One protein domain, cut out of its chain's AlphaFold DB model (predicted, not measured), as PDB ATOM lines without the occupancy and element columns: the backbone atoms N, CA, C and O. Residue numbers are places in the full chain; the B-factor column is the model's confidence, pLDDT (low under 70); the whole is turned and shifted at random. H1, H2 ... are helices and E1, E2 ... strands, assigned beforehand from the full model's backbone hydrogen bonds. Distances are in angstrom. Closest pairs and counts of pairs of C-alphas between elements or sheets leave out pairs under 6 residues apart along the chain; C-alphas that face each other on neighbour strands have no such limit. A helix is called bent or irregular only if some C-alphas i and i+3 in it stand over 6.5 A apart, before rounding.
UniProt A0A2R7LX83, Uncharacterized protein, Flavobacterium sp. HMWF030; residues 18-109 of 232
ATOM      1  N   GLN A  18       6.927  -9.056 -29.176       97.50
ATOM      2  CA  GLN A  18       7.203 -10.333 -28.535       97.50
ATOM      3  C   GLN A  18       5.906 -10.891 -27.937       97.50
ATOM      4  O   GLN A  18       5.189 -10.171 -27.238       97.50
ATOM      5  N   ASP A  19       5.646 -12.186 -28.141       97.12
ATOM      6  CA  ASP A  19       4.732 -12.939 -27.279       97.12
ATOM      7  C   ASP A  19       5.389 -13.090 -25.903       97.12
ATOM      8  O   ASP A  19       6.256 -13.944 -25.684       97.12
ATOM      9  N   TRP A  20       5.023 -12.196 -24.984       97.62
ATOM     10  CA  TRP A  20       5.687 -12.086 -23.691       97.62
ATOM     11  C   TRP A  20       5.502 -13.357 -22.858       97.62
ATOM     12  O   TRP A  20       6.447 -13.806 -22.210       97.62
ATOM     13  N   GLN A  21       4.318 -13.977 -22.911       95.19
ATOM     14  CA  GLN A  21       4.032 -15.187 -22.138       95.19
ATOM     15  C   GLN A  21       4.876 -16.366 -22.628       95.19
ATOM     16  O   GLN A  21       5.426 -17.107 -21.813       95.19
ATOM     17  N   TYR A  22       5.018 -16.530 -23.945       95.44
ATOM     18  CA  TYR A  22       5.920 -17.539 -24.494       95.44
ATOM     19  C   TYR A  22       7.379 -17.242 -24.135       95.44
ATOM     20  O   TYR A  22       8.108 -18.145 -23.711       95.44
ATOM     21  N   ALA A  23       7.807 -15.985 -24.267       96.56
ATOM     22  CA  ALA A  23       9.162 -15.563 -23.940       96.56
ATOM     23  C   ALA A  23       9.505 -15.796 -22.462       96.56
ATOM     24  O   ALA A  23      10.629 -16.193 -22.173       96.56
ATOM     25  N   GLU A  24       8.543 -15.655 -21.544       96.00
ATOM     26  CA  GLU A  24       8.723 -15.938 -20.112       96.00
ATOM     27  C   GLU A  24       9.192 -17.377 -19.843       96.00
ATOM     28  O   GLU A  24       9.934 -17.624 -18.896       96.00
ATOM     29  N   THR A  25       8.834 -18.326 -20.714       95.81
ATOM     30  CA  THR A  25       9.280 -19.728 -20.613       95.81
ATOM     31  C   THR A  25      10.742 -19.944 -21.026       95.81
ATOM     32  O   THR A  25      11.271 -21.049 -20.884       95.81
ATOM     33  N   LYS A  26      11.399 -18.919 -21.583       96.44
ATOM     34  CA  LYS A  26      12.771 -18.975 -22.100       96.44
ATOM     35  C   LYS A  26      13.768 -18.400 -21.099       96.44
ATOM     36  O   LYS A  26      13.428 -17.644 -20.194       96.44
ATOM     37  N   THR A  27      15.037 -18.746 -21.288       94.69
ATOM     38  CA  THR A  27      16.149 -18.314 -20.435       94.69
ATOM     39  C   THR A  27      17.227 -17.602 -21.250       94.69
ATOM     40  O   THR A  27      17.321 -17.769 -22.468       94.69
ATOM     41  N   GLY A  28      18.039 -16.779 -20.579       94.00
ATOM     42  CA  GLY A  28      19.108 -16.012 -21.223       94.00
ATOM     43  C   GLY A  28      18.586 -15.062 -22.306       94.00
ATOM     44  O   GLY A  28      17.525 -14.453 -22.155       94.00
ATOM     45  N   ASP A  29      19.326 -14.954 -23.409       92.88
ATOM     46  CA  ASP A  29      19.002 -14.038 -24.511       92.88
ATOM     47  C   ASP A  29      17.729 -14.430 -25.270       92.88
ATOM     48  O   ASP A  29      17.039 -13.559 -25.796       92.88
ATOM     49  N   ALA A  30      17.344 -15.710 -25.252       92.38
ATOM     50  CA  ALA A  30      16.117 -16.178 -25.898       92.38
ATOM     51  C   ALA A  30      14.846 -15.563 -25.283       92.38
ATOM     52  O   ALA A  30      13.818 -15.482 -25.951       92.38
ATOM     53  N   LYS A  31      14.923 -15.069 -24.036       95.50
ATOM     54  CA  LYS A  31      13.849 -14.307 -23.380       95.50
ATOM     55  C   LYS A  31      13.610 -12.936 -24.034       95.50
ATOM     56  O   LYS A  31      12.583 -12.310 -23.811       95.50
ATOM     57  N   LYS A  32      14.561 -12.450 -24.835       95.44
ATOM     58  CA  LYS A  32      14.602 -11.097 -25.410       95.44
ATOM     59  C   LYS A  32      14.513 -11.082 -26.939       95.44
ATOM     60  O   LYS A  32      14.861 -10.098 -27.586       95.44
ATOM     61  N   PHE A  33      14.072 -12.175 -27.553       95.44
ATOM     62  CA  PHE A  33      13.872 -12.204 -29.000       95.44
ATOM     63  C   PHE A  33      12.508 -11.631 -29.377       95.44
ATOM     64  O   PHE A  33      11.509 -11.886 -28.704       95.44
ATOM     65  N   ALA A  34      12.486 -10.854 -30.459       96.81
ATOM     66  CA  ALA A  34      11.247 -10.489 -31.127       96.81
ATOM     67  C   ALA A  34      10.672 -11.723 -31.833       96.81
ATOM     68  O   ALA A  34      11.420 -12.528 -32.396       96.81
ATOM     69  N   ASP A  35       9.351 -11.857 -31.847       96.31
ATOM     70  CA  ASP A  35       8.671 -12.968 -32.513       96.31
ATOM     71  C   ASP A  35       8.448 -12.668 -34.002       96.31
ATOM     72  O   ASP A  35       7.326 -12.578 -34.489       96.31
ATOM     73  N   VAL A  36       9.543 -12.489 -34.745       96.56
ATOM     74  CA  VAL A  36       9.520 -12.145 -36.179       96.56
ATOM     75  C   VAL A  36       8.763 -13.193 -37.007       96.56
ATOM     76  O   VAL A  36       8.161 -12.856 -38.026       96.56
ATOM     77  N   GLY A  37       8.759 -14.454 -36.563       96.25
ATOM     78  CA  GLY A  37       8.075 -15.553 -37.244       96.25
ATOM     79  C   GLY A  37       6.571 -15.318 -37.381       96.25
ATOM     80  O   GLY A  37       6.032 -15.499 -38.472       96.25
ATOM     81  N   THR A  38       5.913 -14.841 -36.322       96.44
ATOM     82  CA  THR A  38       4.481 -14.519 -36.376       96.44
ATOM     83  C   THR A  38       4.193 -13.383 -37.358       96.44
ATOM     84  O   THR A  38       3.308 -13.520 -38.199       96.44
ATOM     85  N   PHE A  39       4.980 -12.300 -37.345       97.06
ATOM     86  CA  PHE A  39       4.791 -11.181 -38.285       97.06
ATOM     87  C   PHE A  39       5.010 -11.610 -39.743       97.06
ATOM     88  O   PHE A  39       4.264 -11.190 -40.627       97.06
ATOM     89  N   LEU A  40       5.988 -12.485 -40.006       96.94
ATOM     90  CA  LEU A  40       6.189 -13.074 -41.334       96.94
ATOM     91  C   LEU A  40       5.013 -13.963 -41.750       96.94
ATOM     92  O   LEU A  40       4.600 -13.910 -42.907       96.94
ATOM     93  N   GLY A  41       4.458 -14.744 -40.821       97.00
ATOM     94  CA  GLY A  41       3.266 -15.557 -41.059       97.00
ATOM     95  C   GLY A  41       2.051 -14.709 -41.436       97.00
ATOM     96  O   GLY A  41       1.378 -15.013 -42.419       97.00
ATOM     97  N   VAL A  42       1.820 -13.602 -40.723       97.56
ATOM     98  CA  VAL A  42       0.753 -12.645 -41.056       97.56
ATOM     99  C   VAL A  42       1.003 -11.996 -42.415       97.56
ATOM    100  O   VAL A  42       0.106 -11.964 -43.251       97.56
ATOM    101  N   CYS A  43       2.233 -11.550 -42.691       97.00
ATOM    102  CA  CYS A  43       2.591 -10.980 -43.991       97.00
ATOM    103  C   CYS A  43       2.346 -11.970 -45.145       97.00
ATOM    104  O   CYS A  43       1.835 -11.578 -46.193       97.00
ATOM    105  N   ALA A  44       2.646 -13.255 -44.942       96.81
ATOM    106  CA  ALA A  44       2.390 -14.305 -45.923       96.81
ATOM    107  C   ALA A  44       0.892 -14.595 -46.131       96.81
ATOM    108  O   ALA A  44       0.500 -14.945 -47.241       96.81
ATOM    109  N   ALA A  45       0.068 -14.454 -45.088       96.94
ATOM    110  CA  ALA A  45      -1.382 -14.619 -45.172       96.94
ATOM    111  C   ALA A  45      -2.088 -13.400 -45.791       96.94
ATOM    112  O   ALA A  45      -3.133 -13.552 -46.423       96.94
ATOM    113  N   ALA A  46      -1.526 -12.203 -45.616       97.38
ATOM    114  CA  ALA A  46      -2.091 -10.962 -46.123       97.38
ATOM    115  C   ALA A  46      -2.010 -10.857 -47.653       97.38
ATOM    116  O   ALA A  46      -0.985 -11.199 -48.268       97.38
ATOM    117  N   ALA A  47      -3.068 -10.300 -48.253       96.81
ATOM    118  CA  ALA A  47      -3.044  -9.890 -49.654       96.81
ATOM    119  C   ALA A  47      -1.929  -8.854 -49.893       96.81
ATOM    120  O   ALA A  47      -1.481  -8.174 -48.968       96.81
ATOM    121  N   ILE A  48      -1.443  -8.736 -51.133       96.00
ATOM    122  CA  ILE A  48      -0.212  -7.977 -51.411       96.00
ATOM    123  C   ILE A  48      -0.305  -6.491 -51.046       96.00
ATOM    124  O   ILE A  48       0.699  -5.902 -50.660       96.00
ATOM    125  N   ASN A  49      -1.497  -5.908 -51.135       97.00
ATOM    126  CA  ASN A  49      -1.785  -4.510 -50.833       97.00
ATOM    127  C   ASN A  49      -2.394  -4.300 -49.437       97.00
ATOM    128  O   ASN A  49      -2.723  -3.170 -49.078       97.00
ATOM    129  N   GLN A  50      -2.586  -5.373 -48.669       97.44
ATOM    130  CA  GLN A  50      -3.242  -5.315 -47.375       97.44
ATOM    131  C   GLN A  50      -2.232  -4.962 -46.285       97.44
ATOM    132  O   GLN A  50      -1.138  -5.527 -46.207       97.44
ATOM    133  N   ASN A  51      -2.626  -4.039 -45.411       97.31
ATOM    134  CA  ASN A  51      -1.863  -3.721 -44.214       97.31
ATOM    135  C   ASN A  51      -1.879  -4.935 -43.269       97.31
ATOM    136  O   ASN A  51      -2.941  -5.447 -42.929       97.31
ATOM    137  N   ILE A  52      -0.709  -5.393 -42.821       97.19
ATOM    138  CA  ILE A  52      -0.600  -6.546 -41.906       97.19
ATOM    139  C   ILE A  52      -1.159  -6.262 -40.498       97.19
ATOM    140  O   ILE A  52      -1.363  -7.188 -39.720       97.19
ATOM    141  N   GLY A  53      -1.396  -4.992 -40.171       96.56
ATOM    142  CA  GLY A  53      -2.103  -4.512 -38.984       96.56
ATOM    143  C   GLY A  53      -3.606  -4.321 -39.187       96.56
ATOM    144  O   GLY A  53      -4.237  -3.635 -38.389       96.56
ATOM    145  N   ASP A  54      -4.195  -4.888 -40.245       96.94
ATOM    146  CA  ASP A  54      -5.646  -4.893 -40.435       96.94
ATOM    147  C   ASP A  54      -6.357  -5.505 -39.213       96.94
ATOM    148  O   ASP A  54      -6.237  -6.694 -38.899       96.94
ATOM    149  N   ASN A  55      -7.108  -4.645 -38.521       95.56
ATOM    150  CA  ASN A  55      -7.763  -4.952 -37.258       95.56
ATOM    151  C   ASN A  55      -8.880  -5.998 -37.387       95.56
ATOM    152  O   ASN A  55      -9.196  -6.655 -36.390       95.56
ATOM    153  N   GLU A  56      -9.477  -6.159 -38.571       95.12
ATOM    154  CA  GLU A  56     -10.530  -7.153 -38.809       95.12
ATOM    155  C   GLU A  56      -9.959  -8.497 -39.267       95.12
ATOM    156  O   GLU A  56     -10.530  -9.542 -38.954       95.12
ATOM    157  N   ALA A  57      -8.823  -8.483 -39.969       95.81
ATOM    158  CA  ALA A  57      -8.271  -9.680 -40.596       95.81
ATOM    159  C   ALA A  57      -7.272 -10.453 -39.719       95.81
ATOM    160  O   ALA A  57      -7.240 -11.684 -39.780       95.81
ATOM    161  N   PHE A  58      -6.445  -9.764 -38.921       96.94
ATOM    162  CA  PHE A  58      -5.264 -10.381 -38.300       96.94
ATOM    163  C   PHE A  58      -5.245 -10.254 -36.777       96.94
ATOM    164  O   PHE A  58      -4.593  -9.375 -36.213       96.94
ATOM    165  N   ASP A  59      -5.915 -11.185 -36.095       97.06
ATOM    166  CA  ASP A  59      -5.712 -11.399 -34.661       97.06
ATOM    167  C   ASP A  59      -4.507 -12.313 -34.419       97.06
ATOM    168  O   ASP A  59      -4.464 -13.438 -34.919       97.06
ATOM    169  N   LEU A  60      -3.528 -11.838 -33.650       97.06
ATOM    170  CA  LEU A  60      -2.378 -12.654 -33.256       97.06
ATOM    171  C   LEU A  60      -2.738 -13.651 -32.149       97.06
ATOM    172  O   LEU A  60      -2.095 -14.692 -32.029       97.06
ATOM    173  N   MET A  61      -3.740 -13.323 -31.328       96.56
ATOM    174  CA  MET A  61      -4.098 -14.085 -30.139       96.56
ATOM    175  C   MET A  61      -4.767 -15.412 -30.515       96.56
ATOM    176  O   MET A  61      -5.803 -15.443 -31.173       96.56
ATOM    177  N   ASP A  62      -4.222 -16.519 -30.015       95.19
ATOM    178  CA  ASP A  62      -4.813 -17.853 -30.142       95.19
ATOM    179  C   ASP A  62      -4.876 -18.510 -28.759       95.19
ATOM    180  O   ASP A  62      -3.884 -19.027 -28.236       95.19
ATOM    181  N   SER A  63      -6.070 -18.514 -28.161       92.38
ATOM    182  CA  SER A  63      -6.292 -19.085 -26.830       92.38
ATOM    183  C   SER A  63      -6.078 -20.596 -26.773       92.38
ATOM    184  O   SER A  63      -5.715 -21.122 -25.725       92.38
ATOM    185  N   THR A  64      -6.294 -21.312 -27.880       93.94
ATOM    186  CA  THR A  64      -6.114 -22.768 -27.931       93.94
ATOM    187  C   THR A  64      -4.632 -23.123 -27.915       93.94
ATOM    188  O   THR A  64      -4.240 -24.090 -27.263       93.94
ATOM    189  N   LYS A  65      -3.800 -22.323 -28.585       92.94
ATOM    190  CA  LYS A  65      -2.340 -22.492 -28.595       92.94
ATOM    191  C   LYS A  65      -1.630 -21.736 -27.473       92.94
ATOM    192  O   LYS A  65      -0.428 -21.920 -27.306       92.94
ATOM    193  N   SER A  66      -2.356 -20.917 -26.709       93.38
ATOM    194  CA  SER A  66      -1.782 -19.964 -25.747       93.38
ATOM    195  C   SER A  66      -0.723 -19.059 -26.390       93.38
ATOM    196  O   SER A  66       0.295 -18.764 -25.768       93.38
ATOM    197  N   ALA A  67      -0.952 -18.657 -27.643       94.75
ATOM    198  CA  ALA A  67      -0.055 -17.789 -28.398       94.75
ATOM    199  C   ALA A  67      -0.564 -16.348 -28.356       94.75
ATOM    200  O   ALA A  67      -1.770 -16.116 -28.452       94.75
ATOM    201  N   TRP A  68       0.360 -15.395 -28.215       96.75
ATOM    202  CA  TRP A  68       0.081 -13.959 -28.171       96.75
ATOM    203  C   TRP A  68      -1.064 -13.618 -27.215       96.75
ATOM    204  O   TRP A  68      -2.026 -12.937 -27.553       96.75
ATOM    205  N   MET A  69      -0.958 -14.111 -25.983       96.12
ATOM    206  CA  MET A  69      -1.919 -13.795 -24.923       96.12
ATOM    207  C   MET A  69      -1.553 -12.494 -24.199       96.12
ATOM    208  O   MET A  69      -2.421 -11.795 -23.675       96.12
ATOM    209  N   VAL A  70      -0.256 -12.162 -24.165       96.94
ATOM    210  CA  VAL A  70       0.279 -10.941 -23.555       96.94
ATOM    211  C   VAL A  70       1.258 -10.292 -24.534       96.94
ATOM    212  O   VAL A  70       2.314 -10.874 -24.796       96.94
ATOM    213  N   PRO A  71       0.957  -9.092 -25.063       97.31
ATOM    214  CA  PRO A  71       1.889  -8.396 -25.931       97.31
ATOM    215  C   PRO A  71       3.005  -7.770 -25.095       97.31
ATOM    216  O   PRO A  71       2.763  -7.102 -24.080       97.31
ATOM    217  N   GLY A  72       4.235  -7.959 -25.550       97.62
ATOM    218  CA  GLY A  72       5.403  -7.267 -25.033       97.62
ATOM    219  C   GLY A  72       6.374  -6.896 -26.139       97.62
ATOM    220  O   GLY A  72       6.097  -7.050 -27.332       97.62
ATOM    221  N   LEU A  73       7.533  -6.406 -25.718       97.94
ATOM    222  CA  LEU A  73       8.632  -6.024 -26.593       97.94
ATOM    223  C   LEU A  73       9.843  -6.931 -26.367       97.94
ATOM    224  O   LEU A  73       9.995  -7.549 -25.317       97.94
ATOM    225  N   SER A  74      10.765  -6.956 -27.324       96.62
ATOM    226  CA  SER A  74      12.002  -7.748 -27.281       96.62
ATOM    227  C   SER A  74      12.966  -7.357 -26.150       96.62
ATOM    228  O   SER A  74      13.882  -8.103 -25.828       96.62
ATOM    229  N   ASN A  75      12.747  -6.242 -25.447       95.31
ATOM    230  CA  ASN A  75      13.431  -5.963 -24.176       95.31
ATOM    231  C   ASN A  75      12.838  -6.738 -22.979       95.31
ATOM    232  O   ASN A  75      13.295  -6.552 -21.849       95.31
ATOM    233  N   HIS A  76      11.854  -7.600 -23.241       96.94
ATOM    234  CA  HIS A  76      11.113  -8.418 -22.296       96.94
ATOM    235  C   HIS A  76      10.270  -7.624 -21.280       96.94
ATOM    236  O   HIS A  76      10.039  -8.049 -20.149       96.94
ATOM    237  N   LYS A  77       9.775  -6.458 -21.693       97.31
ATOM    238  CA  LYS A  77       8.738  -5.718 -20.968       97.31
ATOM    239  C   LYS A  77       7.392  -5.903 -21.652       97.31
ATOM    240  O   LYS A  77       7.313  -5.936 -22.880       97.31
ATOM    241  N   THR A  78       6.330  -5.997 -20.868       97.81
ATOM    242  CA  THR A  78       4.957  -5.969 -21.378       97.81
ATOM    243  C   THR A  78       4.606  -4.570 -21.879       97.81
ATOM    244  O   THR A  78       5.112  -3.571 -21.366       97.81
ATOM    245  N   ASN A  79       3.657  -4.467 -22.810       96.88
ATOM    246  CA  ASN A  79       3.180  -3.166 -23.292       96.88
ATOM    247  C   ASN A  79       2.655  -2.249 -22.175       96.88
ATOM    248  O   ASN A  79       2.715  -1.030 -22.305       96.88
ATOM    249  N   LYS A  80       2.145  -2.816 -21.073       96.38
ATOM    250  CA  LYS A  80       1.670  -2.040 -19.917       96.38
ATOM    251  C   LYS A  80       2.814  -1.323 -19.202       96.38
ATOM    252  O   LYS A  80       2.639  -0.189 -18.774       96.38
ATOM    253  N   GLU A  81       3.972  -1.966 -19.088       97.50
ATOM    254  CA  GLU A  81       5.149  -1.401 -18.415       97.50
ATOM    255  C   GLU A  81       5.798  -0.267 -19.214       97.50
ATOM    256  O   GLU A  81       6.409   0.620 -18.624       97.50
ATOM    257  N   VAL A  82       5.659  -0.285 -20.541       96.50
ATOM    258  CA  VAL A  82       6.252   0.700 -21.467       96.50
ATOM    259  C   VAL A  82       5.201   1.532 -22.199       96.50
ATOM    260  O   VAL A  82       5.471   2.094 -23.254       96.50
ATOM    261  N   TYR A  83       3.985   1.627 -21.656       95.94
ATOM    262  CA  TYR A  83       2.844   2.235 -22.345       95.94
ATOM    263  C   TYR A  83       3.135   3.651 -22.874       95.94
ATOM    264  O   TYR A  83       2.795   3.970 -24.012       95.94
ATOM    265  N   ALA A  84       3.828   4.474 -22.081       96.31
ATOM    266  CA  ALA A  84       4.197   5.842 -22.454       96.31
ATOM    267  C   ALA A  84       5.166   5.924 -23.652       96.31
ATOM    268  O   ALA A  84       5.255   6.961 -24.303       96.31
ATOM    269  N   GLU A  85       5.888   4.843 -23.947       95.94
ATOM    270  CA  GLU A  85       6.903   4.773 -25.003       95.94
ATOM    271  C   GLU A  85       6.327   4.229 -26.320       95.94
ATOM    272  O   GLU A  85       6.894   4.486 -27.381       95.94
ATOM    273  N   LEU A  86       5.188   3.524 -26.284       95.62
ATOM    274  CA  LEU A  86       4.617   2.842 -27.454       95.62
ATOM    275  C   LEU A  86       4.349   3.796 -28.622       95.62
ATOM    276  O   LEU A  86       4.682   3.468 -29.756       95.62
ATOM    277  N   GLN A  87       3.834   5.001 -28.351       94.88
ATOM    278  CA  GLN A  87       3.632   6.000 -29.403       94.88
ATOM    279  C   GLN A  87       4.963   6.456 -30.016       94.88
ATOM    280  O   GLN A  87       5.065   6.623 -31.224       94.88
ATOM    281  N   THR A  88       6.017   6.595 -29.205       95.06
ATOM    282  CA  THR A  88       7.353   6.929 -29.727       95.06
ATOM    283  C   THR A  88       7.897   5.808 -30.611       95.06
ATOM    284  O   THR A  88       8.600   6.079 -31.583       95.06
ATOM    285  N   PHE A  89       7.590   4.546 -30.297       94.75
ATOM    286  CA  PHE A  89       7.978   3.414 -31.133       94.75
ATOM    287  C   PHE A  89       7.188   3.366 -32.452       94.75
ATOM    288  O   PHE A  89       7.804   3.191 -33.503       94.75
ATOM    289  N   GLU A  90       5.875   3.602 -32.419       93.94
ATOM    290  CA  GLU A  90       5.033   3.770 -33.618       93.94
ATOM    291  C   GLU A  90       5.580   4.885 -34.522       93.94
ATOM    292  O   GLU A  90       5.896   4.664 -35.691       93.94
ATOM    293  N   ASP A  91       5.809   6.075 -33.958       91.56
ATOM    294  CA  ASP A  91       6.289   7.247 -34.699       91.56
ATOM    295  C   ASP A  91       7.673   7.022 -35.322       91.56
ATOM    296  O   ASP A  91       8.015   7.631 -36.343       91.56
ATOM    297  N   LYS A  92       8.475   6.141 -34.713       90.50
ATOM    298  CA  LYS A  92       9.774   5.703 -35.231       90.50
ATOM    299  C   LYS A  92       9.676   4.582 -36.256       90.50
ATOM    300  O   LYS A  92      10.647   4.379 -36.968       90.50
ATOM    301  N   GLY A  93       8.536   3.916 -36.410       92.25
ATOM    302  CA  GLY A  93       8.345   2.862 -37.407       92.25
ATOM    303  C   GLY A  93       8.628   1.450 -36.902       92.25
ATOM    304  O   GLY A  93       8.825   0.547 -37.712       92.25
ATOM    305  N   TYR A  94       8.691   1.251 -35.586       95.19
ATOM    306  CA  TYR A  94       8.804  -0.085 -35.011       95.19
ATOM    307  C   TYR A  94       7.488  -0.842 -35.148       95.19
ATOM    308  O   TYR A  94       6.417  -0.254 -35.031       95.19
ATOM    309  N   VAL A  95       7.570  -2.158 -35.333       97.56
ATOM    310  CA  VAL A  95       6.400  -3.025 -35.489       97.56
ATOM    311  C   VAL A  95       6.265  -3.961 -34.282       97.56
ATOM    312  O   VAL A  95       7.214  -4.653 -33.899       97.56
ATOM    313  N   PHE A  96       5.094  -3.950 -33.645       98.25
ATOM    314  CA  PHE A  96       4.790  -4.685 -32.416       98.25
ATOM    315  C   PHE A  96       3.286  -4.954 -32.262       98.25
ATOM    316  O   PHE A  96       2.456  -4.380 -32.963       98.25
ATOM    317  N   GLY A  97       2.930  -5.861 -31.349       97.75
ATOM    318  CA  GLY A  97       1.531  -6.162 -31.049       97.75
ATOM    319  C   GLY A  97       0.911  -5.106 -30.132       97.75
ATOM    320  O   GLY A  97       1.551  -4.688 -29.172       97.75
ATOM    321  N   VAL A  98      -0.331  -4.708 -30.384       96.81
ATOM    322  CA  VAL A  98      -1.117  -3.743 -29.605       96.81
ATOM    323  C   VAL A  98      -2.498  -4.296 -29.280       96.81
ATOM    324  O   VAL A  98      -3.012  -5.185 -29.957       96.81
ATOM    325  N   THR A  99      -3.106  -3.758 -28.228       95.81
ATOM    326  CA  THR A  99      -4.498  -4.025 -27.864       95.81
ATOM    327  C   THR A  99      -5.296  -2.735 -27.958       95.81
ATOM    328  O   THR A  99      -4.799  -1.661 -27.614       95.81
ATOM    329  N   TYR A 100      -6.549  -2.842 -28.391       92.81
ATOM    330  CA  TYR A 100      -7.449  -1.701 -28.504       92.81
ATOM    331  C   TYR A 100      -8.607  -1.840 -27.513       92.81
ATOM    332  O   TYR A 100      -9.248  -2.893 -27.455       92.81
ATOM    333  N   PRO A 101      -8.934  -0.794 -26.738       91.94
ATOM    334  CA  PRO A 101     -10.169  -0.780 -25.969       91.94
ATOM    335  C   PRO A 101     -11.375  -0.983 -26.896       91.94
ATOM    336  O   PRO A 101     -11.565  -0.228 -27.845       91.94
ATOM    337  N   GLY A 102     -12.191  -2.002 -26.620       92.75
ATOM    338  CA  GLY A 102     -13.382  -2.316 -27.419       92.75
ATOM    339  C   GLY A 102     -13.169  -3.302 -28.574       92.75
ATOM    340  O   GLY A 102     -14.155  -3.687 -29.193       92.75
ATOM    341  N   LEU A 103     -11.939  -3.770 -28.823       95.38
ATOM    342  CA  LEU A 103     -11.649  -4.857 -29.764       95.38
ATOM    343  C   LEU A 103     -10.856  -5.955 -29.048       95.38
ATOM    344  O   LEU A 103      -9.779  -5.707 -28.508       95.38
ATOM    345  N   ALA A 104     -11.404  -7.168 -29.014       94.62
ATOM    346  CA  ALA A 104     -10.739  -8.304 -28.386       94.62
ATOM    347  C   ALA A 104      -9.552  -8.800 -29.231       94.62
ATOM    348  O   ALA A 104      -9.610  -8.795 -30.462       94.62
ATOM    349  N   GLY A 105      -8.511  -9.269 -28.541       95.69
ATOM    350  CA  GLY A 105      -7.310  -9.839 -29.146       95.69
ATOM    351  C   GLY A 105      -6.149  -8.858 -29.270       95.69
ATOM    352  O   GLY A 105      -6.150  -7.779 -28.670       95.69
ATOM    353  N   ILE A 106      -5.134  -9.266 -30.031       97.62
ATOM    354  CA  ILE A 106      -3.913  -8.489 -30.265       97.62
ATOM    355  C   ILE A 106      -3.767  -8.258 -31.763       97.62
ATOM    356  O   ILE A 106      -3.976  -9.172 -32.557       97.62
ATOM    357  N   ARG A 107      -3.422  -7.035 -32.158       97.12
ATOM    358  CA  ARG A 107      -3.204  -6.650 -33.557       97.12
ATOM    359  C   ARG A 107      -1.784  -6.172 -33.751       97.12
ATOM    360  O   ARG A 107      -1.168  -5.683 -32.810       97.12
ATOM    361  N   ILE A 108      -1.263  -6.294 -34.962       97.88
ATOM    362  CA  ILE A 108      -0.034  -5.591 -35.326       97.88
ATOM    363  C   ILE A 108      -0.366  -4.097 -35.394       97.88
ATOM    364  O   ILE A 108      -1.403  -3.723 -35.932       97.88
ATOM    365  N   ASN A 109       0.484  -3.249 -34.821       96.25
ATOM    366  CA  ASN A 109       0.284  -1.802 -34.816       96.25
ATOM    367  C   ASN A 109       0.173  -1.219 -36.229       96.25
ATOM    368  O   ASN A 109      -0.707  -0.401 -36.486       96.25
TER     369      ASN A 109
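Overview. This is residues 18 to 109 of the 232 residues of an uncharacterized protein of Flavobacterium sp. HMWF030 (UniProt A0A2R7LX83). A small two-stranded hairpin, E2 and E3, and the short strand E1 lie in the middle, between three helices on one side, H1, H2 and H3, whose centres make a triangle with H3 apart from H1, and a single helix, H4, set off on the other side. H1 and H2 make a corner at one end of the long axis, H3 runs toward the other end, and the long link of residues 46 to 70 leads from H3 back to E1. The printed part has 92 residues, with four named helices and three named strands in the order H1 H2 H3 E1 H4 E2 E3; the sheet E2 - E3 is antiparallel. The class is mixed, helices and strands, with 43 residues, under half, in named elements. The whole is compact, with a radius of gyration of the C-alphas of 12.8 A, and spans 38 by 30 by 25 A.

Arrangement. E2, residues 97 to 100, and E3, residues 103 to 108, form an antiparallel hairpin, their directions at 150 degrees. N 98 and O 107 are 2.7 A apart and N 107 and O 98 2.9 A, both within hydrogen-bond range. E1, residues 71 to 73, pairs with no named strand, but residues 18 to 19 pair antiparallel with its residues 71 to 72. The closest C-alphas of E1 and E2 are those of Pro 71 and Gly 97, 5.6 A apart. H1, residues 20 to 24, comes closest to E1 with the C-alphas of Trp 20 and Gly 72, 5.0 A apart. H1 and H2, residues 28 to 32, touch only at the corner, closest at the C-alphas of Ala 23 and Lys 31, 4.9 A. H3, residues 36 to 45, touches no helix; its closest C-alpha to E3 is that of Phe 39, 8.0 A from that of Ile 108. H4, residues 83 to 92, touches no helix either, and is apart from E3. Every O i to N i+4 pair is within hydrogen-bond range in H1 and H3; H4 has 4 of 6, and H2 has 0 of 1 but 2 of 2 O i to N i+3 pairs.

Along the chain. E3 is 12.9 A long and ends at C-alpha 108 (-0.034, -5.591, -35.326); E2 is 10.3 A long and E1 7.2 A. H3, 14.3 A, begins at C-alpha 36 (9.520, -12.145, -36.179). H4, 15.0 A, is irregular, but only just: C-alphas 84 and 87 are 7.0 A apart. H1 is 6.1 A long, beginning at C-alpha 20 (5.687, -12.086, -23.691), and H2 is 7.9 A.

Size, cuts and confidence. The C-alphas of Gly 28 and Asn 49 are the two farthest apart, 38.0 A. The printed part has no cut. The link from H3 to E1, 25 residues, is long. The mean pLDDT of the printed part is 95.9, and no printed residue is under 70.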